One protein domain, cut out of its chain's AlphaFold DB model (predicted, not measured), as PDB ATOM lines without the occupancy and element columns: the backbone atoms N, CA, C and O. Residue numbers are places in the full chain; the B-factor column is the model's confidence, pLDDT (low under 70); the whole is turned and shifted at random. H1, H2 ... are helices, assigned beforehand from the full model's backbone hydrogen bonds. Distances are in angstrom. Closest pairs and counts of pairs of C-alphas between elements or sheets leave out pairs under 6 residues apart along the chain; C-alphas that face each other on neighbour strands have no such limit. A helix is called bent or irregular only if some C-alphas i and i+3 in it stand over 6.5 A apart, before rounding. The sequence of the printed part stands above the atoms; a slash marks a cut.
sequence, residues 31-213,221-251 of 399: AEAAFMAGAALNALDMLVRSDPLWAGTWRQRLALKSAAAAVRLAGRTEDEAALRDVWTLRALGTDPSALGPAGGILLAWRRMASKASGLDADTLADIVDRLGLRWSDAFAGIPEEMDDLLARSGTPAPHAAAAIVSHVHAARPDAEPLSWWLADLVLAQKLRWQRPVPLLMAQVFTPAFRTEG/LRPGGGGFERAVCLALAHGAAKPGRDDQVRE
ATOM      1  N   ALA A  31     140.486  70.765 185.558       93.88
ATOM      2  CA  ALA A  31     141.200  70.501 186.806       93.88
ATOM      3  C   ALA A  31     141.592  71.795 187.538       93.88
ATOM      4  O   ALA A  31     141.466  71.880 188.758       93.88
ATOM      5  N   GLU A  32     142.021  72.822 186.798       93.44
ATOM      6  CA  GLU A  32     142.349  74.134 187.361       93.44
ATOM      7  C   GLU A  32     141.101  74.809 187.948       93.44
ATOM      8  O   GLU A  32     141.124  75.259 189.095       93.44
ATOM      9  N   ALA A  33     139.985  74.811 187.211       94.25
ATOM     10  CA  ALA A  33     138.716  75.343 187.700       94.25
ATOM     11  C   ALA A  33     138.235  74.615 188.966       94.25
ATOM     12  O   ALA A  33     137.829  75.265 189.931       94.25
ATOM     13  N   ALA A  34     138.309  73.281 188.986       94.88
ATOM     14  CA  ALA A  34     137.953  72.472 190.150       94.88
ATOM     15  C   ALA A  34     138.861  72.768 191.355       94.88
ATOM     16  O   ALA A  34     138.373  72.896 192.480       94.88
ATOM     17  N   PHE A  35     140.166  72.951 191.130       94.50
ATOM     18  CA  PHE A  35     141.122  73.302 192.180       94.50
ATOM     19  C   PHE A  35     140.847  74.691 192.776       94.50
ATOM     20  O   PHE A  35     140.809  74.840 193.999       94.50
ATOM     21  N   MET A  36     140.568  75.694 191.935       94.00
ATOM     22  CA  MET A  36     140.155  77.032 192.385       94.00
ATOM     23  C   MET A  36     138.846  76.985 193.184       94.00
ATOM     24  O   MET A  36     138.755  77.588 194.256       94.00
ATOM     25  N   ALA A  37     137.849  76.231 192.704       94.56
ATOM     26  CA  ALA A  37     136.578  76.046 193.401       94.56
ATOM     27  C   ALA A  37     136.782  75.410 194.781       94.56
ATOM     28  O   ALA A  37     136.253  75.913 195.768       94.56
ATOM     29  N   GLY A  38     137.588  74.348 194.865       93.94
ATOM     30  CA  GLY A  38     137.922  73.684 196.125       93.94
ATOM     31  C   GLY A  38     138.615  74.620 197.116       93.94
ATOM     32  O   GLY A  38     138.222  74.682 198.280       93.94
ATOM     33  N   ALA A  39     139.592  75.406 196.657       92.69
ATOM     34  CA  ALA A  39     140.293  76.374 197.500       92.69
ATOM     35  C   ALA A  39     139.360  77.476 198.032       92.69
ATOM     36  O   ALA A  39     139.397  77.803 199.222       92.69
ATOM     37  N   ALA A  40     138.490  78.022 197.178       91.56
ATOM     38  CA  ALA A  40     137.532  79.049 197.573       91.56
ATOM     39  C   ALA A  40     136.441  78.496 198.509       91.56
ATOM     40  O   ALA A  40     136.106  79.132 199.510       91.56
ATOM     41  N   LEU A  41     135.929  77.290 198.235       93.25
ATOM     42  CA  LEU A  41     134.947  76.618 199.086       93.25
ATOM     43  C   LEU A  41     135.519  76.243 200.448       93.25
ATOM     44  O   LEU A  41     134.808  76.377 201.434       93.25
ATOM     45  N   ASN A  42     136.784  75.829 200.533       92.00
ATOM     46  CA  ASN A  42     137.424  75.548 201.817       92.00
ATOM     47  C   ASN A  42     137.493  76.804 202.698       92.00
ATOM     48  O   ASN A  42     137.179  76.765 203.884       92.00
ATOM     49  N   ALA A  43     137.853  77.947 202.112       88.94
ATOM     50  CA  ALA A  43     137.847  79.210 202.835       88.94
ATOM     51  C   ALA A  43     136.416  79.585 203.275       88.94
ATOM     52  O   ALA A  43     136.191  79.949 204.432       88.94
ATOM     53  N   LEU A  44     135.437  79.461 202.374       90.31
ATOM     54  CA  LEU A  44     134.030  79.726 202.675       90.31
ATOM     55  C   LEU A  44     133.483  78.798 203.767       90.31
ATOM     56  O   LEU A  44     132.742  79.255 204.632       90.31
ATOM     57  N   ASP A  45     133.863  77.523 203.758       91.69
ATOM     58  CA  ASP A  45     133.472  76.529 204.755       91.69
ATOM     59  C   ASP A  45     133.910  76.958 206.159       91.69
ATOM     60  O   ASP A  45     133.103  76.927 207.088       91.69
ATOM     61  N   MET A  46     135.132  77.478 206.305       89.25
ATOM     62  CA  MET A  46     135.601  78.036 207.578       89.25
ATOM     63  C   MET A  46     134.727  79.205 208.047       89.25
ATOM     64  O   MET A  46     134.361  79.270 209.222       89.25
ATOM     65  N   LEU A  47     134.331  80.099 207.135       84.38
ATOM     66  CA  LEU A  47     133.434  81.207 207.466       84.38
ATOM     67  C   LEU A  47     132.044  80.707 207.888       84.38
ATOM     68  O   LEU A  47     131.529  81.133 208.922       84.38
ATOM     69  N   VAL A  48     131.446  79.799 207.116       87.12
ATOM     70  CA  VAL A  48     130.111  79.247 207.393       87.12
ATOM     71  C   VAL A  48     130.094  78.511 208.731       87.12
ATOM     72  O   VAL A  48     129.164  78.696 209.513       87.12
ATOM     73  N   ARG A  49     131.135  77.724 209.029       85.81
ATOM     74  CA  ARG A  49     131.260  76.995 210.300       85.81
ATOM     75  C   ARG A  49     131.533  77.900 211.492       85.81
ATOM     76  O   ARG A  49     131.143  77.545 212.598       85.81
ATOM     77  N   SER A  50     132.174  79.050 211.280       81.38
ATOM     78  CA  SER A  50     132.397  80.024 212.354       81.38
ATOM     79  C   SER A  50     131.114  80.725 212.824       81.38
ATOM     80  O   SER A  50     131.144  81.347 213.882       81.38
ATOM     81  N   ASP A  51     130.019  80.622 212.050       73.50
ATOM     82  CA  ASP A  51     128.683  81.196 212.304       73.50
ATOM     83  C   ASP A  51     128.730  82.565 213.012       73.50
ATOM     84  O   ASP A  51     128.210  82.732 214.120       73.50
ATOM     85  N   PRO A  52     129.391  83.572 212.407       72.69
ATOM     86  CA  PRO A  52     129.482  84.884 213.022       72.69
ATOM     87  C   PRO A  52     128.086  85.489 213.182       72.69
ATOM     88  O   PRO A  52     127.174  85.203 212.410       72.69
ATOM     89  N   LEU A  53     127.921  86.417 214.130       68.81
ATOM     90  CA  LEU A  53     126.617  87.036 214.425       68.81
ATOM     91  C   LEU A  53     125.939  87.677 213.193       68.81
ATOM     92  O   LEU A  53     124.720  87.805 213.146       68.81
ATOM     93  N   TRP A  54     126.722  88.064 212.182       73.94
ATOM     94  CA  TRP A  54     126.243  88.636 210.922       73.94
ATOM     95  C   TRP A  54     125.960  87.599 209.817       73.94
ATOM     96  O   TRP A  54     125.486  87.964 208.742       73.94
ATOM     97  N   ALA A  55     126.207  86.304 210.033       73.38
ATOM     98  CA  ALA A  55     126.061  85.262 209.010       73.38
ATOM     99  C   ALA A  55     124.639  85.179 208.436       73.38
ATOM    100  O   ALA A  55     124.454  84.892 207.253       73.38
ATOM    101  N   GLY A  56     123.621  85.445 209.261       78.69
ATOM    102  CA  GLY A  56     122.226  85.504 208.820       78.69
ATOM    103  C   GLY A  56     121.987  86.607 207.787       78.69
ATOM    104  O   GLY A  56     121.483  86.335 206.699       78.69
ATOM    105  N   THR A  57     122.405  87.841 208.081       78.75
ATOM    106  CA  THR A  57     122.225  88.978 207.161       78.75
ATOM    107  C   THR A  57     123.064  88.822 205.898       78.75
ATOM    108  O   THR A  57     122.605  89.166 204.810       78.75
ATOM    109  N   TRP A  58     124.261  88.242 206.009       82.62
ATOM    110  CA  TRP A  58     125.087  87.895 204.855       82.62
ATOM    111  C   TRP A  58     124.399  86.890 203.922       82.62
ATOM    112  O   TRP A  58     124.278  87.173 202.728       82.62
ATOM    113  N   ARG A  59     123.865  85.777 204.446       86.06
ATOM    114  CA  ARG A  59     123.100  84.808 203.638       86.06
ATOM    115  C   ARG A  59     121.855  85.428 203.006       86.06
ATOM    116  O   ARG A  59     121.583  85.163 201.843       86.06
ATOM    117  N   GLN A  60     121.140  86.300 203.718       85.69
ATOM    118  CA  GLN A  60     119.961  86.986 203.172       85.69
ATOM    119  C   GLN A  60     120.308  87.987 202.056       85.69
ATOM    120  O   GLN A  60     119.563  88.123 201.088       85.69
ATOM    121  N   ARG A  61     121.467  88.652 202.123       86.62
ATOM    122  CA  ARG A  61     121.965  89.483 201.010       86.62
ATOM    123  C   ARG A  61     122.314  88.642 199.786       86.62
ATOM    124  O   ARG A  61     122.005  89.027 198.664       86.62
ATOM    125  N   LEU A  62     122.938  87.489 200.001       88.75
ATOM    126  CA  LEU A  62     123.218  86.538 198.931       88.75
ATOM    127  C   LEU A  62     121.933  85.951 198.323       88.75
ATOM    128  O   LEU A  62     121.843  85.818 197.102       88.75
ATOM    129  N   ALA A  63     120.921  85.683 199.152       91.81
ATOM    130  CA  ALA A  63     119.586  85.284 198.719       91.81
ATOM    131  C   ALA A  63     118.940  86.350 197.828       91.81
ATOM    132  O   ALA A  63     118.428  86.017 196.766       91.81
ATOM    133  N   LEU A  64     119.025  87.629 198.206       91.69
ATOM    134  CA  LEU A  64     118.498  88.738 197.409       91.69
ATOM    135  C   LEU A  64     119.196  88.857 196.041       91.69
ATOM    136  O   LEU A  64     118.517  88.950 195.021       91.69
ATOM    137  N   LYS A  65     120.535  88.780 195.998       93.38
ATOM    138  CA  LYS A  65     121.309  88.784 194.737       93.38
ATOM    139  C   LYS A  65     120.937  87.598 193.837       93.38
ATOM    140  O   LYS A  65     120.790  87.747 192.625       93.38
ATOM    141  N   SER A  66     120.768  86.423 194.438       95.62
ATOM    142  CA  SER A  66     120.378  85.196 193.739       95.62
ATOM    143  C   SER A  66     118.944  85.269 193.210       95.62
ATOM    144  O   SER A  66     118.707  84.932 192.053       95.62
ATOM    145  N   ALA A  67     118.012  85.793 194.007       96.12
ATOM    146  CA  ALA A  67     116.633  86.026 193.599       96.12
ATOM    147  C   ALA A  67     116.544  87.028 192.442       96.12
ATOM    148  O   ALA A  67     115.853  86.755 191.469       96.12
ATOM    149  N   ALA A  68     117.287  88.139 192.481       95.69
ATOM    150  CA  ALA A  68     117.320  89.102 191.376       95.69
ATOM    151  C   ALA A  68     117.809  88.457 190.064       95.69
ATOM    152  O   ALA A  68     117.246  88.690 188.993       95.69
ATOM    153  N   ALA A  69     118.820  87.585 190.136       95.81
ATOM    154  CA  ALA A  69     119.253  86.809 188.977       95.81
ATOM    155  C   ALA A  69     118.178  85.803 188.515       95.81
ATOM    156  O   ALA A  69     117.968  85.656 187.312       95.81
ATOM    157  N   ALA A  70     117.464  85.147 189.432       96.88
ATOM    158  CA  ALA A  70     116.361  84.244 189.100       96.88
ATOM    159  C   ALA A  70     115.177  84.963 188.438       96.88
ATOM    160  O   ALA A  70     114.657  84.483 187.436       96.88
ATOM    161  N   VAL A  71     114.801  86.145 188.932       96.94
ATOM    162  CA  VAL A  71     113.763  87.005 188.344       96.94
ATOM    163  C   VAL A  71     114.133  87.408 186.918       96.94
ATOM    164  O   VAL A  71     113.321  87.269 186.002       96.94
ATOM    165  N   ARG A  72     115.390  87.821 186.703       95.31
ATOM    166  CA  ARG A  72     115.912  88.116 185.363       95.31
ATOM    167  C   ARG A  72     115.885  86.886 184.455       95.31
ATOM    168  O   ARG A  72     115.571  87.008 183.274       95.31
ATOM    169  N   LEU A  73     116.232  85.709 184.979       92.88
ATOM    170  CA  LEU A  73     116.185  84.454 184.224       92.88
ATOM    171  C   LEU A  73     114.747  84.078 183.837       92.88
ATOM    172  O   LEU A  73     114.530  83.610 182.725       92.88
ATOM    173  N   ALA A  74     113.774  84.369 184.702       92.50
ATOM    174  CA  ALA A  74     112.344  84.219 184.437       92.50
ATOM    175  C   ALA A  74     111.775  85.286 183.472       92.50
ATOM    176  O   ALA A  74     110.562  85.361 183.283       92.50
ATOM    177  N   GLY A  75     112.626  86.124 182.867       92.31
ATOM    178  CA  GLY A  75     112.229  87.122 181.871       92.31
ATOM    179  C   GLY A  75     111.557  88.365 182.450       92.31
ATOM    180  O   GLY A  75     110.951  89.129 181.701       92.31
ATOM    181  N   ARG A  76     111.651  88.581 183.766       92.94
ATOM    182  CA  ARG A  76     111.068  89.756 184.415       92.94
ATOM    183  C   ARG A  76     112.112  90.847 184.663       92.94
ATOM    184  O   ARG A  76     113.318  90.613 184.568       92.94
ATOM    185  N   THR A  77     111.635  92.056 184.948       91.88
ATOM    186  CA  THR A  77     112.463  93.272 185.015       91.88
ATOM    187  C   THR A  77     112.745  93.748 186.434       91.88
ATOM    188  O   THR A  77     113.520  94.687 186.595       91.88
ATOM    189  N   GLU A  78     112.114  93.159 187.454       92.56
ATOM    190  CA  GLU A  78     112.319  93.564 188.843       92.56
ATOM    191  C   GLU A  78     113.768  93.279 189.268       92.56
ATOM    192  O   GLU A  78     114.249  92.145 189.224       92.56
ATOM    193  N   ASP A  79     114.481  94.334 189.659       86.88
ATOM    194  CA  ASP A  79     115.871  94.262 190.089       86.88
ATOM    195  C   ASP A  79     115.995  94.081 191.613       86.88
ATOM    196  O   ASP A  79     115.015  93.951 192.348       86.88
ATOM    197  N   GLU A  80     117.231  94.055 192.114       86.06
ATOM    198  CA  GLU A  80     117.499  93.903 193.546       86.06
ATOM    199  C   GLU A  80     116.836  95.000 194.407       86.06
ATOM    200  O   GLU A  80     116.425  94.720 195.537       86.06
ATOM    201  N   ALA A  81     116.730  96.237 193.905       83.00
ATOM    202  CA  ALA A  81     116.097  97.330 194.638       83.00
ATOM    203  C   ALA A  81     114.581  97.135 194.698       83.00
ATOM    204  O   ALA A  81     114.019  97.147 195.791       83.00
ATOM    205  N   ALA A  82     113.948  96.826 193.564       84.75
ATOM    206  CA  ALA A  82     112.521  96.535 193.501       84.75
ATOM    207  C   ALA A  82     112.135  95.358 194.415       84.75
ATOM    208  O   ALA A  82     111.167  95.445 195.168       84.75
ATOM    209  N   LEU A  83     112.922  94.276 194.417       86.56
ATOM    210  CA  LEU A  83     112.695  93.132 195.306       86.56
ATOM    211  C   LEU A  83     112.824  93.500 196.789       86.56
ATOM    212  O   LEU A  83     112.055  93.014 197.622       86.56
ATOM    213  N   ARG A  84     113.787  94.363 197.130       84.94
ATOM    214  CA  ARG A  84     113.952  94.866 198.498       84.94
ATOM    215  C   ARG A  84     112.761  95.719 198.917       84.94
ATOM    216  O   ARG A  84     112.267  95.531 200.028       84.94
ATOM    217  N   ASP A  85     112.302  96.609 198.049       80.44
ATOM    218  CA  ASP A  85     111.202  97.524 198.342       80.44
ATOM    219  C   ASP A  85     109.897  96.752 198.531       80.44
ATOM    220  O   ASP A  85     109.221  96.933 199.540       80.44
ATOM    221  N   VAL A  86     109.606  95.794 197.646       81.44
ATOM    222  CA  VAL A  86     108.441  94.903 197.770       81.44
ATOM    223  C   VAL A  86     108.458  94.145 199.101       81.44
ATOM    224  O   VAL A  86     107.431  94.036 199.767       81.44
ATOM    225  N   TRP A  87     109.622  93.657 199.537       80.94
ATOM    226  CA  TRP A  87     109.737  92.972 200.824       80.94
ATOM    227  C   TRP A  87     109.612  93.905 202.032       80.94
ATOM    228  O   TRP A  87     109.058  93.507 203.055       80.94
ATOM    229  N   THR A  88     110.164  95.113 201.942       76.88
ATOM    230  CA  THR A  88     110.271  96.048 203.075       76.88
ATOM    231  C   THR A  88     108.980  96.828 203.289       76.88
ATOM    232  O   THR A  88     108.609  97.101 204.426       76.88
ATOM    233  N   LEU A  89     108.278  97.158 202.203       76.19
ATOM    234  CA  LEU A  89     107.046  97.945 202.218       76.19
ATOM    235  C   LEU A  89     105.784  97.087 202.400       76.19
ATOM    236  O   LEU A  89     104.688  97.636 202.517       76.19
ATOM    237  N   ARG A  90     105.904  95.752 202.435       76.56
ATOM    238  CA  ARG A  90     104.760  94.870 202.702       76.56
ATOM    239  C   ARG A  90     104.237  95.088 204.119       76.56
ATOM    240  O   ARG A  90     105.011  95.233 205.065       76.56
ATOM    241  N   ALA A  91     102.918  95.033 204.293       68.38
ATOM    242  CA  ALA A  91     102.345  95.079 205.630       68.38
ATOM    243  C   ALA A  91     102.794  93.851 206.444       68.38
ATOM    244  O   ALA A  91     102.915  92.736 205.921       68.38
ATOM    245  N   LEU A  92     103.048  94.034 207.738       60.72
ATOM    246  CA  LEU A  92     103.373  92.913 208.620       60.72
ATOM    247  C   LEU A  92     102.207  91.918 208.648       60.72
ATOM    248  O   LEU A  92     101.055  92.315 208.795       60.72
ATOM    249  N   GLY A  93     102.509  90.628 208.497       63.34
ATOM    250  CA  GLY A  93     101.487  89.582 208.393       63.34
ATOM    251  C   GLY A  93     100.803  89.488 207.024       63.34
ATOM    252  O   GLY A  93      99.869  88.704 206.890       63.34
ATOM    253  N   THR A  94     101.264  90.240 206.012       68.50
ATOM    254  CA  THR A  94     100.827  90.036 204.621       68.50
ATOM    255  C   THR A  94     101.109  88.600 204.211       68.50
ATOM    256  O   THR A  94     102.233  88.119 204.396       68.50
ATOM    257  N   ASP A  95     100.096  87.950 203.638       72.56
ATOM    258  CA  ASP A  95     100.242  86.628 203.045       72.56
ATOM    259  C   ASP A  95     101.397  86.654 202.026       72.56
ATOM    260  O   ASP A  95     101.394  87.493 201.118       72.56
ATOM    261  N   PRO A  96     102.396  85.764 202.156       71.12
ATOM    262  CA  PRO A  96     103.460  85.602 201.176       71.12
ATOM    263  C   PRO A  96     102.980  85.508 199.716       71.12
ATOM    264  O   PRO A  96     103.720  85.914 198.820       71.12
ATOM    265  N   SER A  97     101.761  85.011 199.472       70.44
ATOM    266  CA  SER A  97     101.157  84.935 198.133       70.44
ATOM    267  C   SER A  97     100.867  86.313 197.506       70.44
ATOM    268  O   SER A  97     100.899  86.466 196.284       70.44
ATOM    269  N   ALA A  98     100.669  87.354 198.323       74.81
ATOM    270  CA  ALA A  98     100.321  88.702 197.873       74.81
ATOM    271  C   ALA A  98     101.523  89.519 197.355       74.81
ATOM    272  O   ALA A  98     101.341  90.606 196.812       74.81
ATOM    273  N   LEU A  99     102.753  89.007 197.487       81.75
ATOM    274  CA  LEU A  99     103.979  89.666 197.008       81.75
ATOM    275  C   LEU A  99     104.195  89.524 195.488       81.75
ATOM    276  O   LEU A  99     105.169  90.048 194.942       81.75
ATOM    277  N   GLY A 100     103.295  88.815 194.801       89.19
ATOM    278  CA  GLY A 100     103.363  88.568 193.365       89.19
ATOM    279  C   GLY A 100     104.507  87.627 192.954       89.19
ATOM    280  O   GLY A 100     105.269  87.149 193.797       89.19
ATOM    281  N   PRO A 101     104.670  87.355 191.646       91.56
ATOM    282  CA  PRO A 101     105.606  86.333 191.167       91.56
ATOM    283  C   PRO A 101     107.078  86.611 191.506       91.56
ATOM    284  O   PRO A 101     107.804  85.713 191.923       91.56
ATOM    285  N   ALA A 102     107.531  87.864 191.380       92.69
ATOM    286  CA  ALA A 102     108.901  88.246 191.737       92.69
ATOM    287  C   ALA A 102     109.151  88.131 193.255       92.69
ATOM    288  O   ALA A 102     110.226  87.710 193.689       92.69
ATOM    289  N   GLY A 103     108.132  88.432 194.067       92.25
ATOM    290  CA  GLY A 103     108.155  88.216 195.509       92.25
ATOM    291  C   GLY A 103     108.167  86.737 195.905       92.25
ATOM    292  O   GLY A 103     108.884  86.368 196.835       92.25
ATOM    293  N   GLY A 104     107.450  85.881 195.170       93.19
ATOM    294  CA  GLY A 104     107.499  84.422 195.312       93.19
ATOM    295  C   GLY A 104     108.907  83.870 195.082       93.19
ATOM    296  O   GLY A 104     109.441  83.157 195.936       93.19
ATOM    297  N   ILE A 105     109.562  84.310 194.004       96.00
ATOM    298  CA  ILE A 105     110.972  84.004 193.735       96.00
ATOM    299  C   ILE A 105     111.849  84.471 194.905       96.00
ATOM    300  O   ILE A 105     112.609  83.676 195.452       96.00
ATOM    301  N   LEU A 106     111.716  85.716 195.374       93.94
ATOM    302  CA  LEU A 106     112.483  86.195 196.533       93.94
ATOM    303  C   LEU A 106     112.287  85.307 197.775       93.94
ATOM    304  O   LEU A 106     113.261  84.942 198.437       93.94
ATOM    305  N   LEU A 107     111.048  84.927 198.074       91.88
ATOM    306  CA  LEU A 107     110.704  84.058 199.197       91.88
ATOM    307  C   LEU A 107     111.377  82.685 199.113       91.88
ATOM    308  O   LEU A 107     111.855  82.198 200.139       91.88
ATOM    309  N   ALA A 108     111.480  82.090 197.921       94.69
ATOM    310  CA  ALA A 108     112.158  80.807 197.732       94.69
ATOM    311  C   ALA A 108     113.629  80.863 198.189       94.69
ATOM    312  O   ALA A 108     114.091  79.998 198.941       94.69
ATOM    313  N   TRP A 109     114.366  81.914 197.811       94.38
ATOM    314  CA  TRP A 109     115.767  82.089 198.216       94.38
ATOM    315  C   TRP A 109     115.926  82.528 199.676       94.38
ATOM    316  O   TRP A 109     116.837  82.057 200.360       94.38
ATOM    317  N   ARG A 110     115.035  83.385 200.198       91.06
ATOM    318  CA  ARG A 110     115.055  83.773 201.621       91.06
ATOM    319  C   ARG A 110     114.789  82.579 202.537       91.06
ATOM    320  O   ARG A 110     115.494  82.420 203.535       91.06
ATOM    321  N   ARG A 111     113.818  81.724 202.182       88.94
ATOM    322  CA  ARG A 111     113.503  80.482 202.911       88.94
ATOM    323  C   ARG A 111     114.713  79.556 202.935       88.94
ATOM    324  O   ARG A 111     115.068  79.086 204.014       88.94
ATOM    325  N   MET A 112     115.385  79.366 201.797       90.94
ATOM    326  CA  MET A 112     116.621  78.577 201.726       90.94
ATOM    327  C   MET A 112     117.697  79.108 202.685       90.94
ATOM    328  O   MET A 112     118.265  78.346 203.457       90.94
ATOM    329  N   ALA A 113     117.946  80.419 202.689       88.44
ATOM    330  CA  ALA A 113     118.973  81.035 203.532       88.44
ATOM    331  C   ALA A 113     118.690  80.948 205.050       88.44
ATOM    332  O   ALA A 113     119.620  81.082 205.856       88.44
ATOM    333  N   SER A 114     117.431  80.734 205.450       80.12
ATOM    334  CA  SER A 114     117.004  80.685 206.858       80.12
ATOM    335  C   SER A 114     116.722  79.275 207.391       80.12
ATOM    336  O   SER A 114     116.836  79.054 208.600       80.12
ATOM    337  N   LYS A 115     116.339  78.323 206.535       77.44
ATOM    338  CA  LYS A 115     115.955  76.962 206.939       77.44
ATOM    339  C   LYS A 115     117.143  75.998 206.943       77.44
ATOM    340  O   LYS A 115     118.207  76.287 206.401       77.44
ATOM    341  N   ALA A 116     116.959  74.865 207.620       77.19
ATOM    342  CA  ALA A 116     117.926  73.776 207.591       77.19
ATOM    343  C   ALA A 116     118.058  73.211 206.166       77.19
ATOM    344  O   ALA A 116     117.114  73.295 205.387       77.19
ATOM    345  N   SER A 117     119.205  72.618 205.842       78.00
ATOM    346  CA  SER A 117     119.544  72.096 204.507       78.00
ATOM    347  C   SER A 117     118.790  70.822 204.077       78.00
ATOM    348  O   SER A 117     119.224  70.156 203.142       78.00
ATOM    349  N   GLY A 118     117.661  70.487 204.708       80.19
ATOM    350  CA  GLY A 118     116.814  69.358 204.311       80.19
ATOM    351  C   GLY A 118     115.853  69.706 203.170       80.19
ATOM    352  O   GLY A 118     115.421  70.854 203.050       80.19
ATOM    353  N   LEU A 119     115.503  68.702 202.362       85.56
ATOM    354  CA  LEU A 119     114.435  68.778 201.365       85.56
ATOM    355  C   LEU A 119     113.408  67.684 201.655       85.56
ATOM    356  O   LEU A 119     113.728  66.505 201.569       85.56
ATOM    357  N   ASP A 120     112.186  68.078 201.992       86.38
ATOM    358  CA  ASP A 120     111.028  67.185 202.002       86.38
ATOM    359  C   ASP A 120     110.103  67.507 200.815       86.38
ATOM    360  O   ASP A 120     110.255  68.535 200.143       86.38
ATOM    361  N   ALA A 121     109.159  66.605 200.533       87.06
ATOM    362  CA  ALA A 121     108.230  66.746 199.412       87.06
ATOM    363  C   ALA A 121     107.383  68.029 199.519       87.06
ATOM    364  O   ALA A 121     107.188  68.719 198.519       87.06
ATOM    365  N   ASP A 122     106.953  68.390 200.731       88.19
ATOM    366  CA  ASP A 122     106.151  69.592 200.985       88.19
ATOM    367  C   ASP A 122     106.950  70.876 200.732       88.19
ATOM    368  O   ASP A 122     106.450  71.832 200.137       88.19
ATOM    369  N   THR A 123     108.218  70.912 201.147       88.81
ATOM    370  CA  THR A 123     109.121  72.029 200.864       88.81
ATOM    371  C   THR A 123     109.410  72.114 199.375       88.81
ATOM    372  O   THR A 123     109.409  73.219 198.840       88.81
ATOM    373  N   LEU A 124     109.619  70.989 198.685       92.06
ATOM    374  CA  LEU A 124     109.803  70.999 197.235       92.06
ATOM    375  C   LEU A 124     108.561  71.553 196.522       92.06
ATOM    376  O   LEU A 124     108.702  72.427 195.669       92.06
ATOM    377  N   ALA A 125     107.360  71.114 196.905       91.81
ATOM    378  CA  ALA A 125     106.103  71.614 196.353       91.81
ATOM    379  C   ALA A 125     105.909  73.119 196.601       91.81
ATOM    380  O   ALA A 125     105.594  73.851 195.663       91.81
ATOM    381  N   ASP A 126     106.173  73.601 197.820       90.69
ATOM    382  CA  ASP A 126     106.113  75.032 198.150       90.69
ATOM    383  C   ASP A 126     107.110  75.861 197.326       90.69
ATOM    384  O   ASP A 126     106.771  76.940 196.845       90.69
ATOM    385  N   ILE A 127     108.337  75.371 197.127       93.88
ATOM    386  CA  ILE A 127     109.333  76.078 196.312       93.88
ATOM    387  C   ILE A 127     108.930  76.075 194.834       93.88
ATOM    388  O   ILE A 127     109.031  77.113 194.184       93.88
ATOM    389  N   VAL A 128     108.438  74.953 194.304       94.50
ATOM    390  CA  VAL A 128     107.926  74.852 192.926       94.50
ATOM    391  C   VAL A 128     106.801  75.865 192.684       94.50
ATOM    392  O   VAL A 128     106.862  76.612 191.704       94.50
ATOM    393  N   ASP A 129     105.839  75.956 193.604       93.06
ATOM    394  CA  ASP A 129     104.735  76.921 193.543       93.06
ATOM    395  C   ASP A 129     105.237  78.375 193.575       93.06
ATOM    396  O   ASP A 129     104.899  79.184 192.709       93.06
ATOM    397  N   ARG A 130     106.156  78.696 194.495       93.06
ATOM    398  CA  ARG A 130     106.765  80.036 194.610       93.06
ATOM    399  C   ARG A 130     107.540  80.477 193.376       93.06
ATOM    400  O   ARG A 130     107.635  81.676 193.113       93.06
ATOM    401  N   LEU A 131     108.117  79.530 192.642       94.12
ATOM    402  CA  LEU A 131     108.806  79.788 191.379       94.12
ATOM    403  C   LEU A 131     107.835  79.923 190.194       94.12
ATOM    404  O   LEU A 131     108.282  80.181 189.078       94.12
ATOM    405  N   GLY A 132     106.525  79.769 190.418       92.19
ATOM    406  CA  GLY A 132     105.502  79.819 189.376       92.19
ATOM    407  C   GLY A 132     105.554  78.621 188.428       92.19
ATOM    408  O   GLY A 132     105.086  78.713 187.293       92.19
ATOM    409  N   LEU A 133     106.151  77.508 188.860       92.94
ATOM    410  CA  LEU A 133     106.286  76.297 188.061       92.94
ATOM    411  C   LEU A 133     105.077  75.390 188.308       92.94
ATOM    412  O   LEU A 133     104.750  75.053 189.442       92.94
ATOM    413  N   ARG A 134     104.419  74.930 187.241       90.94
ATOM    414  CA  ARG A 134     103.347  73.929 187.368       90.94
ATOM    415  C   ARG A 134     103.941  72.613 187.861       90.94
ATOM    416  O   ARG A 134     104.877  72.145 187.228       90.94
ATOM    417  N   TRP A 135     103.392  71.973 188.888       89.69
ATOM    418  CA  TRP A 135     103.869  70.649 189.311       89.69
ATOM    419  C   TRP A 135     103.841  69.619 188.161       89.69
ATOM    420  O   TRP A 135     102.950  69.641 187.306       89.69
ATOM    421  N   SER A 136     104.834  68.729 188.126       86.25
ATOM    422  CA  SER A 136     104.943  67.622 187.168       86.25
ATOM    423  C   SER A 136     105.595  66.417 187.830       86.25
ATOM    424  O   SER A 136     106.465  66.610 188.678       86.25
ATOM    425  N   ASP A 137     105.308  65.211 187.345       85.69
ATOM    426  CA  ASP A 137     105.931  63.974 187.843       85.69
ATOM    427  C   ASP A 137     107.466  63.982 187.719       85.69
ATOM    428  O   ASP A 137     108.154  63.374 188.531       85.69
ATOM    429  N   ALA A 138     108.022  64.775 186.793       84.44
ATOM    430  CA  ALA A 138     109.464  65.004 186.674       84.44
ATOM    431  C   ALA A 138     110.115  65.601 187.942       84.44
ATOM    432  O   ALA A 138     111.324  65.502 188.115       84.44
ATOM    433  N   PHE A 139     109.337  66.227 188.833       88.25
ATOM    434  CA  PHE A 139     109.829  66.738 190.115       88.25
ATOM    435  C   PHE A 139     109.769  65.704 191.239       88.25
ATOM    436  O   PHE A 139     110.498  65.840 192.218       88.25
ATOM    437  N   ALA A 140     108.936  64.669 191.105       86.38
ATOM    438  CA  ALA A 140     108.742  63.675 192.154       86.38
ATOM    439  C   ALA A 140     110.010  62.844 192.415       86.38
ATOM    440  O   ALA A 140     110.248  62.460 193.554       86.38
ATOM    441  N   GLY A 141     110.842  62.622 191.389       88.06
ATOM    442  CA  GLY A 141     112.118  61.903 191.507       88.06
ATOM    443  C   GLY A 141     113.298  62.745 192.007       88.06
ATOM    444  O   GLY A 141     114.359  62.194 192.280       88.06
ATOM    445  N   ILE A 142     113.144  64.069 192.155       92.69
ATOM    446  CA  ILE A 142     114.251  64.954 192.567       92.69
ATOM    447  C   ILE A 142     114.825  64.584 193.945       92.69
ATOM    448  O   ILE A 142     116.050  64.569 194.064       92.69
ATOM    449  N   PRO A 143     114.015  64.306 194.989       91.38
ATOM    450  CA  PRO A 143     114.557  63.920 196.291       91.38
ATOM    451  C   PRO A 143     115.412  62.648 196.228       91.38
ATOM    452  O   PRO A 143     116.495  62.628 196.802       91.38
ATOM    453  N   GLU A 144     114.975  61.634 195.477       90.12
ATOM    454  CA  GLU A 144     115.715  60.376 195.302       90.12
ATOM    455  C   GLU A 144     117.030  60.595 194.544       90.12
ATOM    456  O   GLU A 144     118.085  60.160 195.000       90.12
ATOM    457  N   GLU A 145     117.009  61.360 193.446       91.62
ATOM    458  CA  GLU A 145     118.234  61.731 192.724       91.62
ATOM    459  C   GLU A 145     119.204  62.510 193.626       91.62
ATOM    460  O   GLU A 145     120.419  62.309 193.579       91.62
ATOM    461  N   MET A 146     118.689  63.408 194.472       93.12
ATOM    462  CA  MET A 146     119.517  64.114 195.444       93.12
ATOM    463  C   MET A 146     120.143  63.152 196.453       93.12
ATOM    464  O   MET A 146     121.346  63.257 196.693       93.12
ATOM    465  N   ASP A 147     119.375  62.222 197.015       91.81
ATOM    466  CA  ASP A 147     119.882  61.219 197.955       91.81
ATOM    467  C   ASP A 147     120.970  60.348 197.309       91.81
ATOM    468  O   ASP A 147     122.049  60.173 197.887       91.81
ATOM    469  N   ASP A 148     120.761  59.909 196.067       92.00
ATOM    470  CA  ASP A 148     121.746  59.170 195.273       92.00
ATOM    471  C   ASP A 148     123.019  59.984 195.028       92.00
ATOM    472  O   ASP A 148     124.143  59.495 195.212       92.00
ATOM    473  N   LEU A 149     122.882  61.252 194.631       92.62
ATOM    474  CA  LEU A 149     124.017  62.156 194.448       92.62
ATOM    475  C   LEU A 149     124.776  62.359 195.757       92.62
ATOM    476  O   LEU A 149     126.010  62.412 195.747       92.62
ATOM    477  N   LEU A 150     124.076  62.464 196.887       91.88
ATOM    478  CA  LEU A 150     124.659  62.648 198.213       91.88
ATOM    479  C   LEU A 150     125.387  61.393 198.699       91.88
ATOM    480  O   LEU A 150     126.511  61.528 199.197       91.88
ATOM    481  N   ALA A 151     124.825  60.206 198.459       91.88
ATOM    482  CA  ALA A 151     125.401  58.909 198.811       91.88
ATOM    483  C   ALA A 151     126.708  58.597 198.058       91.88
ATOM    484  O   ALA A 151     127.587  57.914 198.590       91.88
ATOM    485  N   ARG A 152     126.894  59.143 196.848       89.69
ATOM    486  CA  ARG A 152     128.144  59.020 196.073       89.69
ATOM    487  C   ARG A 152     129.293  59.772 196.754       89.69
ATOM    488  O   ARG A 152     129.507  60.965 196.525       89.69
ATOM    489  N   SER A 153     130.055  59.067 197.588       72.81
ATOM    490  CA  SER A 153     131.182  59.614 198.362       72.81
ATOM    491  C   SER A 153     132.312  60.184 197.495       72.81
ATOM    492  O   SER A 153     132.992  61.112 197.922       72.81
ATOM    493  N   GLY A 154     132.488  59.664 196.277       82.81
ATOM    494  CA  GLY A 154     133.534  60.099 195.347       82.81
ATOM    495  C   GLY A 154     133.237  61.400 194.599       82.81
ATOM    496  O   GLY A 154     134.164  61.993 194.059       82.81
ATOM    497  N   THR A 155     131.981  61.862 194.560       89.62
ATOM    498  CA  THR A 155     131.603  63.056 193.786       89.62
ATOM    499  C   THR A 155     131.840  64.328 194.606       89.62
ATOM    500  O   THR A 155     131.138  64.537 195.605       89.62
ATOM    501  N   PRO A 156     132.770  65.219 194.203       93.69
ATOM    502  CA  PRO A 156     133.009  66.462 194.925       93.69
ATOM    503  C   PRO A 156     131.803  67.404 194.838       93.69
ATOM    504  O   PRO A 156     131.059  67.401 193.856       93.69
ATOM    505  N   ALA A 157     131.630  68.256 195.852       95.00
ATOM    506  CA  ALA A 157     130.452  69.115 195.984       95.00
ATOM    507  C   ALA A 157     130.163  70.016 194.754       95.00
ATOM    508  O   ALA A 157     128.998  70.084 194.360       95.00
ATOM    509  N   PRO A 158     131.164  70.635 194.084       96.25
ATOM    510  CA  PRO A 158     130.942  71.367 192.830       96.25
ATOM    511  C   PRO A 158     130.324  70.523 191.709       96.25
ATOM    512  O   PRO A 158     129.405  70.976 191.030       96.25
ATOM    513  N   HIS A 159     130.795  69.285 191.542       95.56
ATOM    514  CA  HIS A 159     130.306  68.378 190.503       95.56
ATOM    515  C   HIS A 159     128.916  67.842 190.843       95.56
ATOM    516  O   HIS A 159     128.065  67.758 189.967       95.56
ATOM    517  N   ALA A 160     128.634  67.569 192.123       96.69
ATOM    518  CA  ALA A 160     127.286  67.207 192.562       96.69
ATOM    519  C   ALA A 160     126.277  68.343 192.301       96.69
ATOM    520  O   ALA A 160     125.172  68.093 191.825       96.69
ATOM    521  N   ALA A 161     126.675  69.598 192.545       97.12
ATOM    522  CA  ALA A 161     125.861  70.767 192.222       97.12
ATOM    523  C   ALA A 161     125.638  70.918 190.703       97.12
ATOM    524  O   ALA A 161     124.528  71.215 190.269       97.12
ATOM    525  N   ALA A 162     126.657  70.675 189.873       97.12
ATOM    526  CA  ALA A 162     126.502  70.692 188.417       97.12
ATOM    527  C   ALA A 162     125.603  69.551 187.900       97.12
ATOM    528  O   ALA A 162     124.811  69.758 186.973       97.12
ATOM    529  N   ALA A 163     125.696  68.369 188.516       96.31
ATOM    530  CA  ALA A 163     124.909  67.192 188.171       96.31
ATOM    531  C   ALA A 163     123.413  67.418 188.422       96.31
ATOM    532  O   ALA A 163     122.623  67.221 187.502       96.31
ATOM    533  N   ILE A 164     123.022  67.924 189.601       96.94
ATOM    534  CA  ILE A 164     121.602  68.189 189.890       96.94
ATOM    535  C   ILE A 164     121.021  69.260 188.957       96.94
ATOM    536  O   ILE A 164     119.889  69.131 188.493       96.94
ATOM    537  N   VAL A 165     121.809  70.283 188.601       97.19
ATOM    538  CA  VAL A 165     121.370  71.307 187.640       97.19
ATOM    539  C   VAL A 165     121.127  70.693 186.264       97.19
ATOM    540  O   VAL A 165     120.109  70.968 185.631       97.19
ATOM    541  N   SER A 166     122.039  69.829 185.817       96.06
ATOM    542  CA  SER A 166     121.935  69.142 184.527       96.06
ATOM    543  C   SER A 166     120.767  68.154 184.500       96.06
ATOM    544  O   SER A 166     120.029  68.134 183.519       96.06
ATOM    545  N   HIS A 167     120.551  67.400 185.581       95.12
ATOM    546  CA  HIS A 167     119.431  66.469 185.729       95.12
ATOM    547  C   HIS A 167     118.085  67.198 185.632       95.12
ATOM    548  O   HIS A 167     117.259  66.877 184.777       95.12
ATOM    549  N   VAL A 168     117.881  68.233 186.457       94.94
ATOM    550  CA  VAL A 168     116.621  68.993 186.474       94.94
ATOM    551  C   VAL A 168     116.392  69.697 185.139       94.94
ATOM    552  O   VAL A 168     115.273  69.688 184.635       94.94
ATOM    553  N   HIS A 169     117.436  70.264 184.528       93.88
ATOM    554  CA  HIS A 169     117.313  70.910 183.223       93.88
ATOM    555  C   HIS A 169     116.969  69.923 182.100       93.88
ATOM    556  O   HIS A 169     116.157  70.257 181.242       93.88
ATOM    557  N   ALA A 170     117.555  68.721 182.107       92.88
ATOM    558  CA  ALA A 170     117.261  67.685 181.118       92.88
ATOM    559  C   ALA A 170     115.814  67.185 181.231       92.88
ATOM    560  O   ALA A 170     115.149  67.000 180.215       92.88
ATOM    561  N   ALA A 171     115.318  67.012 182.459       92.12
ATOM    562  CA  ALA A 171     113.935  66.622 182.704       92.12
ATOM    563  C   ALA A 171     112.950  67.761 182.391       92.12
ATOM    564  O   ALA A 171     111.853  67.521 181.885       92.12
ATOM    565  N   ARG A 172     113.333  69.006 182.707       92.12
ATOM    566  CA  ARG A 172     112.461  70.172 182.601       92.12
ATOM    567  C   ARG A 172     113.222  71.494 182.392       92.12
ATOM    568  O   ARG A 172     113.569  72.177 183.361       92.12
ATOM    569  N   PRO A 173     113.430  71.924 181.134       90.75
ATOM    570  CA  PRO A 173     114.219  73.118 180.823       90.75
ATOM    571  C   PRO A 173     113.663  74.440 181.378       90.75
ATOM    572  O   PRO A 173     114.446  75.342 181.674       90.75
ATOM    573  N   ASP A 174     112.341  74.571 181.537       90.38
ATOM    574  CA  ASP A 174     111.667  75.744 182.125       90.38
ATOM    575  C   ASP A 174     111.886  75.868 183.643       90.38
ATOM    576  O   ASP A 174     111.768  76.962 184.193       90.38
ATOM    577  N   ALA A 175     112.288  74.787 184.320       94.00
ATOM    578  CA  ALA A 175     112.553  74.757 185.760       94.00
ATOM    579  C   ALA A 175     113.987  75.184 186.122       94.00
ATOM    580  O   ALA A 175     114.527  74.815 187.166       94.00
ATOM    581  N   GLU A 176     114.635  75.980 185.273       94.00
ATOM    582  CA  GLU A 176     116.022  76.380 185.481       94.00
ATOM    583  C   GLU A 176     116.266  77.118 186.820       94.00
ATOM    584  O   GLU A 176     117.233  76.771 187.503       94.00
ATOM    585  N   PRO A 177     115.407  78.048 187.293       95.31
ATOM    586  CA  PRO A 177     115.565  78.644 188.625       95.31
ATOM    587  C   PRO A 177     115.551  77.613 189.766       95.31
ATOM    588  O   PRO A 177     116.338  77.732 190.705       95.31
ATOM    589  N   LEU A 178     114.702  76.580 189.666       96.44
ATOM    590  CA  LEU A 178     114.642  75.484 190.641       96.44
ATOM    591  C   LEU A 178     115.944  74.681 190.639       96.44
ATOM    592  O   LEU A 178     116.466  74.360 191.701       96.44
ATOM    593  N   SER A 179     116.500  74.406 189.458       96.25
ATOM    594  CA  SER A 179     117.753  73.661 189.320       96.25
ATOM    595  C   SER A 179     118.913  74.338 190.073       96.25
ATOM    596  O   SER A 179     119.627  73.682 190.830       96.25
ATOM    597  N   TRP A 180     119.042  75.667 189.969       97.19
ATOM    598  CA  TRP A 180     120.052  76.445 190.696       97.19
ATOM    599  C   TRP A 180     119.774  76.524 192.196       97.19
ATOM    600  O   TRP A 180     120.710  76.499 192.994       97.19
ATOM    601  N   TRP A 181     118.499  76.591 192.584       97.38
ATOM    602  CA  TRP A 181     118.093  76.529 193.986       97.38
ATOM    603  C   TRP A 181     118.518  75.191 194.620       97.38
ATOM    604  O   TRP A 181     119.141  75.167 195.681       97.38
ATOM    605  N   LEU A 182     118.277  74.074 193.929       97.06
ATOM    606  CA  LEU A 182     118.692  72.737 194.367       97.06
ATOM    607  C   LEU A 182     120.217  72.574 194.369       97.06
ATOM    608  O   LEU A 182     120.754  71.887 195.232       97.06
ATOM    609  N   ALA A 183     120.931  73.239 193.462       97.44
ATOM    610  CA  ALA A 183     122.392  73.213 193.408       97.44
ATOM    611  C   ALA A 183     123.043  73.749 194.693       97.44
ATOM    612  O   ALA A 183     123.922  73.099 195.262       97.44
ATOM    613  N   ASP A 184     122.586  74.908 195.181       97.06
ATOM    614  CA  ASP A 184     123.070  75.492 196.439       97.06
ATOM    615  C   ASP A 184     122.669  74.622 197.653       97.06
ATOM    616  O   ASP A 184     123.404  74.550 198.644       97.06
ATOM    617  N   LEU A 185     121.541  73.903 197.569       96.38
ATOM    618  CA  LEU A 185     121.108  72.946 198.592       96.38
ATOM    619  C   LEU A 185     121.985  71.683 198.622       96.38
ATOM    620  O   LEU A 185     122.470  71.307 199.689       96.38
ATOM    621  N   VAL A 186     122.248  71.062 197.467       96.56
ATOM    622  CA  VAL A 186     123.156  69.907 197.327       96.56
ATOM    623  C   VAL A 186     124.565  70.272 197.788       96.56
ATOM    624  O   VAL A 186     125.189  69.504 198.524       96.56
ATOM    625  N   LEU A 187     125.050  71.464 197.427       96.00
ATOM    626  CA  LEU A 187     126.333  71.986 197.896       96.00
ATOM    627  C   LEU A 187     126.372  72.046 199.431       96.00
ATOM    628  O   LEU A 187     127.308  71.537 200.049       96.00
ATOM    629  N   ALA A 188     125.336  72.620 200.049       95.81
ATOM    630  CA  ALA A 188     125.229  72.721 201.499       95.81
ATOM    631  C   ALA A 188     125.191  71.346 202.178       95.81
ATOM    632  O   ALA A 188     125.862  71.153 203.190       95.81
ATOM    633  N   GLN A 189     124.459  70.380 201.621       94.88
ATOM    634  CA  GLN A 189     124.376  69.029 202.175       94.88
ATOM    635  C   GLN A 189     125.702  68.264 202.040       94.88
ATOM    636  O   GLN A 189     126.185  67.706 203.029       94.88
ATOM    637  N   LYS A 190     126.369  68.322 200.877       94.69
ATOM    638  CA  LYS A 190     127.709  67.734 200.678       94.69
ATOM    639  C   LYS A 190     128.747  68.310 201.642       94.69
ATOM    640  O   LYS A 190     129.570  67.567 202.172       94.69
ATOM    641  N   LEU A 191     128.689  69.617 201.902       93.69
ATOM    642  CA  LEU A 191     129.583  70.306 202.839       93.69
ATOM    643  C   LEU A 191     129.092  70.250 204.297       93.69
ATOM    644  O   LEU A 191     129.771  70.739 205.200       93.69
ATOM    645  N   ARG A 192     127.939  69.626 204.568       93.31
ATOM    646  CA  ARG A 192     127.317  69.535 205.903       93.31
ATOM    647  C   ARG A 192     127.102  70.901 206.560       93.31
ATOM    648  O   ARG A 192     127.323  71.078 207.761       93.31
ATOM    649  N   TRP A 193     126.709  71.891 205.767       93.00
ATOM    650  CA  TRP A 193     126.302  73.199 206.259       93.00
ATOM    651  C   TRP A 193     124.889  73.133 206.827       93.00
ATOM    652  O   TRP A 193     123.975  72.588 206.207       93.00
ATOM    653  N   GLN A 194     124.704  73.740 208.000       87.75
ATOM    654  CA  GLN A 194     123.412  73.748 208.687       87.75
ATOM    655  C   GLN A 194     122.341  74.514 207.913       87.75
ATOM    656  O   GLN A 194     121.186  74.109 207.910       87.75
ATOM    657  N   ARG A 195     122.715  75.617 207.252       87.75
ATOM    658  CA  ARG A 195     121.825  76.330 206.329       87.75
ATOM    659  C   ARG A 195     122.573  76.624 205.036       87.75
ATOM    660  O   ARG A 195     123.738  77.037 205.133       87.75
ATOM    661  N   PRO A 196     121.932  76.460 203.871       92.81
ATOM    662  CA  PRO A 196     122.544  76.773 202.593       92.81
ATOM    663  C   PRO A 196     123.013  78.224 202.476       92.81
ATOM    664  O   PRO A 196     122.499  79.138 203.128       92.81
ATOM    665  N   VAL A 197     124.001  78.425 201.608       94.06
ATOM    666  CA  VAL A 197     124.498  79.742 201.214       94.06
ATOM    667  C   VAL A 197     124.154  79.915 199.735       94.06
ATOM    668  O   VAL A 197     124.722  79.190 198.924       94.06
ATOM    669  N   PRO A 198     123.244  80.837 199.370       94.75
ATOM    670  CA  PRO A 198     122.915  81.070 197.968       94.75
ATOM    671  C   PRO A 198     124.106  81.657 197.208       94.75
ATOM    672  O   PRO A 198     124.556  82.755 197.531       94.75
ATOM    673  N   LEU A 199     124.650  80.952 196.222       93.88
ATOM    674  CA  LEU A 199     125.865  81.385 195.522       93.88
ATOM    675  C   LEU A 199     125.687  81.318 194.017       93.88
ATOM    676  O   LEU A 199     125.999  82.286 193.318       93.88
ATOM    677  N   LEU A 200     125.206  80.178 193.524       95.62
ATOM    678  CA  LEU A 200     125.297  79.812 192.118       95.62
ATOM    679  C   LEU A 200     124.372  80.639 191.230       95.62
ATOM    680  O   LEU A 200     124.815  81.144 190.196       95.62
ATOM    681  N   MET A 201     123.123  80.853 191.652       95.81
ATOM    682  CA  MET A 201     122.144  81.589 190.844       95.81
ATOM    683  C   MET A 201     122.614  83.021 190.534       95.81
ATOM    684  O   MET A 201     122.466  83.504 189.411       95.81
ATOM    685  N   ALA A 202     123.275  83.684 191.489       93.81
ATOM    686  CA  ALA A 202     123.850  85.017 191.290       93.81
ATOM    687  C   ALA A 202     124.978  85.051 190.235       93.81
ATOM    688  O   ALA A 202     125.305  86.121 189.719       93.81
ATOM    689  N   GLN A 203     125.573  83.901 189.895       93.06
ATOM    690  CA  GLN A 203     126.651  83.804 188.911       93.06
ATOM    691  C   GLN A 203     126.163  83.491 187.492       93.06
ATOM    692  O   GLN A 203     126.956  83.578 186.557       93.06
ATOM    693  N   VAL A 204     124.884  83.168 187.288       92.06
ATOM    694  CA  VAL A 204     124.357  82.620 186.021       92.06
ATOM    695  C   VAL A 204     124.599  83.511 184.791       92.06
ATOM    696  O   VAL A 204     124.743  83.007 183.676       92.06
ATOM    697  N   PHE A 205     124.687  84.831 184.975       90.38
ATOM    698  CA  PHE A 205     124.948  85.795 183.892       90.38
ATOM    699  C   PHE A 205     126.406  86.265 183.800       90.38
ATOM    700  O   PHE A 205     126.719  87.128 182.971       90.38
ATOM    701  N   THR A 206     127.285  85.730 184.648       88.25
ATOM    702  CA  THR A 206     128.709  86.084 184.674       88.25
ATOM    703  C   THR A 206     129.462  85.447 183.502       88.25
ATOM    704  O   THR A 206     128.961  84.506 182.879       88.25
ATOM    705  N   PRO A 207     130.681  85.925 183.191       87.19
ATOM    706  CA  PRO A 207     131.511  85.326 182.148       87.19
ATOM    707  C   PRO A 207     131.796  83.831 182.341       87.19
ATOM    708  O   PRO A 207     132.061  83.158 181.353       87.19
ATOM    709  N   ALA A 208     131.686  83.296 183.568       86.94
ATOM    710  CA  ALA A 208     131.887  81.873 183.847       86.94
ATOM    711  C   ALA A 208     130.975  80.966 183.001       86.94
ATOM    712  O   ALA A 208     131.404  79.899 182.583       86.94
ATOM    713  N   PHE A 209     129.750  81.414 182.697       89.62
ATOM    714  CA  PHE A 209     128.773  80.669 181.894       89.62
ATOM    715  C   PHE A 209     128.694  81.133 180.437       89.62
ATOM    716  O   PHE A 209     127.650  80.970 179.807       89.62
ATOM    717  N   ARG A 210     129.745  81.734 179.870       87.12
ATOM    718  CA  ARG A 210     129.762  82.117 178.448       87.12
ATOM    719  C   ARG A 210     130.754  81.275 177.661       87.12
ATOM    720  O   ARG A 210     131.876  81.046 178.100       87.12
ATOM    721  N   THR A 211     130.313  80.825 176.491       76.75
ATOM    722  CA  THR A 211     131.168  80.167 175.497       76.75
ATOM    723  C   THR A 211     132.207  81.137 174.947       76.75
ATOM    724  O   THR A 211     132.012  82.356 174.931       76.75
ATOM    725  N   GLU A 212     133.321  80.583 174.484       67.44
ATOM    726  CA  GLU A 212     134.358  81.344 173.802       67.44
ATOM    727  C   GLU A 212     133.842  81.790 172.427       67.44
ATOM    728  O   GLU A 212     133.527  80.976 171.561       67.44
ATOM    729  N   GLY A 213     133.725  83.104 172.243       54.44
ATOM    730  CA  GLY A 213     133.335  83.737 170.987       54.44
ATOM    731  C   GLY A 213     133.840  85.175 170.971       54.44
ATOM    732  O   GLY A 213     133.547  85.953 171.882       54.44
ATOM    733  N   LEU A 221     126.395  79.011 178.249       89.50
ATOM    734  CA  LEU A 221     126.524  77.578 178.500       89.50
ATOM    735  C   LEU A 221     125.238  77.067 179.151       89.50
ATOM    736  O   LEU A 221     124.792  77.599 180.171       89.50
ATOM    737  N   ARG A 222     124.630  76.055 178.533       87.50
ATOM    738  CA  ARG A 222     123.430  75.402 179.053       87.50
ATOM    739  C   ARG A 222     123.818  74.268 180.006       87.50
ATOM    740  O   ARG A 222     124.858  73.642 179.779       87.50
ATOM    741  N   PRO A 223     123.007  74.001 181.044       91.56
ATOM    742  CA  PRO A 223     123.164  72.799 181.856       91.56
ATOM    743  C   PRO A 223     123.279  71.533 181.003       91.56
ATOM    744  O   PRO A 223     122.605  71.418 179.980       91.56
ATOM    745  N   GLY A 224     124.153  70.608 181.397       83.31
ATOM    746  CA  GLY A 224     124.440  69.378 180.648       83.31
ATOM    747  C   GLY A 224     125.292  69.549 179.380       83.31
ATOM    748  O   GLY A 224     125.665  68.555 178.763       83.31
ATOM    749  N   GLY A 225     125.631  70.780 178.979       85.12
ATOM    750  CA  GLY A 225     126.521  71.043 177.847       85.12
ATOM    751  C   GLY A 225     128.011  70.889 178.183       85.12
ATOM    752  O   GLY A 225     128.425  70.977 179.341       85.12
ATOM    753  N   GLY A 226     128.846  70.728 177.152       88.00
ATOM    754  CA  GLY A 226     130.305  70.678 177.309       88.00
ATOM    755  C   GLY A 226     130.858  71.926 178.010       88.00
ATOM    756  O   GLY A 226     130.492  73.054 177.677       88.00
ATOM    757  N   GLY A 227     131.724  71.728 179.008       90.00
ATOM    758  CA  GLY A 227     132.303  72.810 179.812       90.00
ATOM    759  C   GLY A 227     131.370  73.408 180.876       90.00
ATOM    760  O   GLY A 227     131.771  74.360 181.552       90.00
ATOM    761  N   PHE A 228     130.156  72.873 181.063       93.06
ATOM    762  CA  PHE A 228     129.226  73.348 182.092       93.06
ATOM    763  C   PHE A 228     129.740  73.091 183.517       93.06
ATOM    764  O   PHE A 228     129.698  73.994 184.349       93.06
ATOM    765  N   GLU A 229     130.297  71.910 183.799       94.75
ATOM    766  CA  GLU A 229     130.870  71.618 185.124       94.75
ATOM    767  C   GLU A 229     132.031  72.559 185.463       94.75
ATOM    768  O   GLU A 229     132.082  73.135 186.550       94.75
ATOM    769  N   ARG A 230     132.915  72.811 184.488       94.50
ATOM    770  CA  ARG A 230     133.979  73.818 184.601       94.50
ATOM    771  C   ARG A 230     133.404  75.196 184.933       94.50
ATOM    772  O   ARG A 230     133.920  75.875 185.819       94.50
ATOM    773  N   ALA A 231     132.333  75.605 184.253       94.62
ATOM    774  CA  ALA A 231     131.659  76.874 184.514       94.62
ATOM    775  C   ALA A 231     131.082  76.951 185.938       94.62
ATOM    776  O   ALA A 231     131.244  77.979 186.596       94.62
ATOM    777  N   VAL A 232     130.484  75.866 186.444       96.38
ATOM    778  CA  VAL A 232     130.005  75.769 187.835       96.38
ATOM    779  C   VAL A 232     131.164  75.909 188.824       96.38
ATOM    780  O   VAL A 232     131.061  76.691 189.770       96.38
ATOM    781  N   CYS A 233     132.298  75.246 188.587       96.25
ATOM    782  CA  CYS A 233     133.494  75.402 189.418       96.25
ATOM    783  C   CYS A 233     133.994  76.859 189.446       96.25
ATOM    784  O   CYS A 233     134.219  77.421 190.519       96.25
ATOM    785  N   LEU A 234     134.093  77.519 188.289       94.19
ATOM    786  CA  LEU A 234     134.499  78.928 188.218       94.19
ATOM    787  C   LEU A 234     133.483  79.867 188.876       94.19
ATOM    788  O   LEU A 234     133.876  80.846 189.516       94.19
ATOM    789  N   ALA A 235     132.188  79.582 188.745       94.06
ATOM    790  CA  ALA A 235     131.127  80.320 189.418       94.06
ATOM    791  C   ALA A 235     131.242  80.195 190.945       94.06
ATOM    792  O   ALA A 235     131.174  81.205 191.647       94.06
ATOM    793  N   LEU A 236     131.493  78.991 191.464       94.62
ATOM    794  CA  LEU A 236     131.722  78.767 192.893       94.62
ATOM    795  C   LEU A 236     132.968  79.497 193.383       94.62
ATOM    796  O   LEU A 236     132.897  80.168 194.409       94.62
ATOM    797  N   ALA A 237     134.068  79.446 192.630       92.75
ATOM    798  CA  ALA A 237     135.289  80.170 192.966       92.75
ATOM    799  C   ALA A 237     135.040  81.686 193.104       92.75
ATOM    800  O   ALA A 237     135.452  82.305 194.085       92.75
ATOM    801  N   HIS A 238     134.282  82.287 192.179       89.31
ATOM    802  CA  HIS A 238     133.898  83.701 192.262       89.31
ATOM    803  C   HIS A 238     132.914  84.005 193.397       89.31
ATOM    804  O   HIS A 238     133.084  84.997 194.112       89.31
ATOM    805  N   GLY A 239     131.872  83.185 193.547       88.00
ATOM    806  CA  GLY A 239     130.830  83.376 194.554       88.00
ATOM    807  C   GLY A 239     131.380  83.262 195.975       88.00
ATOM    808  O   GLY A 239     131.073  84.095 196.828       88.00
ATOM    809  N   ALA A 240     132.260  82.285 196.204       86.38
ATOM    810  CA  ALA A 240     132.903  82.034 197.488       86.38
ATOM    811  C   ALA A 240     134.012  83.042 197.831       86.38
ATOM    812  O   ALA A 240     134.328  83.204 199.005       86.38
ATOM    813  N   ALA A 241     134.573  83.757 196.851       73.81
ATOM    814  CA  ALA A 241     135.617  84.760 197.073       73.81
ATOM    815  C   ALA A 241     135.113  86.151 197.494       73.81
ATOM    816  O   ALA A 241     135.884  86.958 198.008       73.81
ATOM    817  N   LYS A 242     133.826  86.449 197.287       63.03
ATOM    818  CA  LYS A 242     133.205  87.748 197.610       63.03
ATOM    819  C   LYS A 242     132.574  87.939 199.011       63.03
ATOM    820  O   LYS A 242     131.901  88.956 199.199       63.03
ATOM    821  N   PRO A 243     132.729  87.074 200.031       51.69
ATOM    822  CA  PRO A 243     132.237  87.403 201.367       51.69
ATOM    823  C   PRO A 243     133.104  88.450 202.086       51.69
ATOM    824  O   PRO A 243     134.121  88.145 202.697       51.69
ATOM    825  N   GLY A 244     132.613  89.690 202.124       46.28
ATOM    826  CA  GLY A 244     132.513  90.366 203.419       46.28
ATOM    827  C   GLY A 244     133.602  91.351 203.858       46.28
ATOM    828  O   GLY A 244     133.832  91.453 205.055       46.28
ATOM    829  N   ARG A 245     134.208  92.161 202.978       36.25
ATOM    830  CA  ARG A 245     134.875  93.399 203.456       36.25
ATOM    831  C   ARG A 245     134.583  94.634 202.611       36.25
ATOM    832  O   ARG A 245     134.109  95.630 203.155       36.25
ATOM    833  N   ASP A 246     134.741  94.541 201.295       35.44
ATOM    834  CA  ASP A 246     134.586  95.714 200.419       35.44
ATOM    835  C   ASP A 246     133.116  96.128 200.225       35.44
ATOM    836  O   ASP A 246     132.802  97.317 200.266       35.44
ATOM    837  N   ASP A 247     132.190  95.161 200.177       37.09
ATOM    838  CA  ASP A 247     130.735  95.412 200.209       37.09
ATOM    839  C   ASP A 247     130.231  95.812 201.619       37.09
ATOM    840  O   ASP A 247     129.099  96.271 201.774       37.09
ATOM    841  N   GLN A 248     131.029  95.612 202.679       40.03
ATOM    842  CA  GLN A 248     130.598  95.863 204.062       40.03
ATOM    843  C   GLN A 248     130.886  97.291 204.531       40.03
ATOM    844  O   GLN A 248     130.053  97.863 205.226       40.03
ATOM    845  N   VAL A 249     132.031  97.880 204.164       28.53
ATOM    846  CA  VAL A 249     132.456  99.186 204.710       28.53
ATOM    847  C   VAL A 249     131.885 100.372 203.927       28.53
ATOM    848  O   VAL A 249     131.600 101.415 204.514       28.53
ATOM    849  N   ARG A 250     131.639 100.222 202.621       28.02
ATOM    850  CA  ARG A 250     131.161 101.328 201.768       28.02
ATOM    851  C   ARG A 250     129.658 101.631 201.919       28.02
ATOM    852  O   ARG A 250     129.211 102.706 201.535       28.02
ATOM    853  N   GLU A 251     128.904 100.725 202.544       31.92
ATOM    854  CA  GLU A 251     127.437 100.775 202.702       31.92
ATOM    855  C   GLU A 251     126.978 100.995 204.167       31.92
ATOM    856  O   GLU A 251     125.781 101.042 204.456       31.92
TER     857      GLU A 251
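What this domain is: This is residues 31 to 213 and 221 to 251 of the 399 residues of an uncharacterized protein of Mesorhizobium metallidurans STM 2683 (UniProt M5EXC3). What does one see first? Two groups of helices sit side by side: in one, H6, H7 and H8 form an up-and-down bundle, with H9 packing on H7 and H1 on H9; in the other, H2, H3, H4 and H5 are gathered round H4. H8 lies near the middle, close to H2, H4 and H5, while the unnamed residues 191 to 213 pass through the middle and on to the outside, and the tiny H10 is farthest out. What is it made of, and how large is it? The printed part has 214 residues with ten named helices, H1 to H10 in order, and no named strand; the class is all helix. It is compact, with a radius of gyration of the C-alphas of 16.4 A and spans of 49 by 46 by 38 A.

How they stand to each other: What does the first helix meet? H1, residues 31 to 50, touches H9, residues 228 to 241, the same way at a steep tilt of 39 degrees; their closest C-alphas, those of Ala 37 and Ala 237, are 4.3 A apart. How do the next four helices stand? H2, residues 55 to 73, touches H4, residues 96 to 114, opposite ways at a steep tilt of 46 degrees, the closest C-alphas being those of Ala 63 and Trp 109, 5.0 A apart. H3, residues 80 to 88, touches H2 at residues 64 to 68 alone, with the C-alphas of Ala 68 and Glu 80 closest at 5.3 A, and H4 at residues 99 to 106 alone, with those of Leu 83 and Gly 103 closest at 6.7 A. H5, residues 121 to 130, touches H4 at residues 101 to 108 alone, with the C-alphas of Gly 104 and Arg 130 closest at 4.5 A. Where is the bundle? H6, residues 142 to 151, H7, residues 157 to 171, and H8, residues 173 to 190, form it up and down, each running against the one before. H6 and H7 are a helical hairpin, as are H7 and H8, whose closest C-alphas, those of Ala 161 and Ala 183, are 4.4 A apart. H7 also touches H9, with residues 158 to 162 of H7 alone; the closest C-alphas, those of Ala 162 and Glu 229, are 5.5 A apart. What do the backbones show? In H1, H2, H3, H5, H6, H7 and H9 every O i to N i+4 pair is within hydrogen-bond range, against 12 of 15 in H4 and 12 of 14 in H8. H10, residues 246 to 249, is too short for such a pair and touches no helix.

Where its parts are: Where does the first helix begin, and how long are the longer ones? C-alpha 31 of H1 is at (141.200, 70.501, 186.806). From first to last C-alpha H1 measures 28.7 A, H2 26.7 A, H8 24.6 A, H7 21.3 A and H9 19.9 A. Which helices are irregular? H4 is, with C-alphas 98 and 101 8.9 A apart and a kink of 108 degrees near residue 103; H8 is too, with C-alphas 174 and 177 8.1 A apart and a kink of 38 degrees near residue 180. Where does the last helix end? C-alpha 249 of H10 is at (132.456, 99.186, 204.710).

The domain as a whole: Which C-alphas are farthest apart? Those of Ala 31 and Ala 91, at 49.7 A. Is anything missing, and which link is long? Residues 214 to 220 are not printed, in the link across the cut from H8 to H9, and C-alphas 213 and 221 are 11.9 A apart. Of the links that are printed whole, H5 to H6 is long, with 11 residues. Where is confidence low? The mean pLDDT of the printed part is 86.7; residue 53 and residues 91 to 94, 212 to 213 and 242 to 251 are under 70.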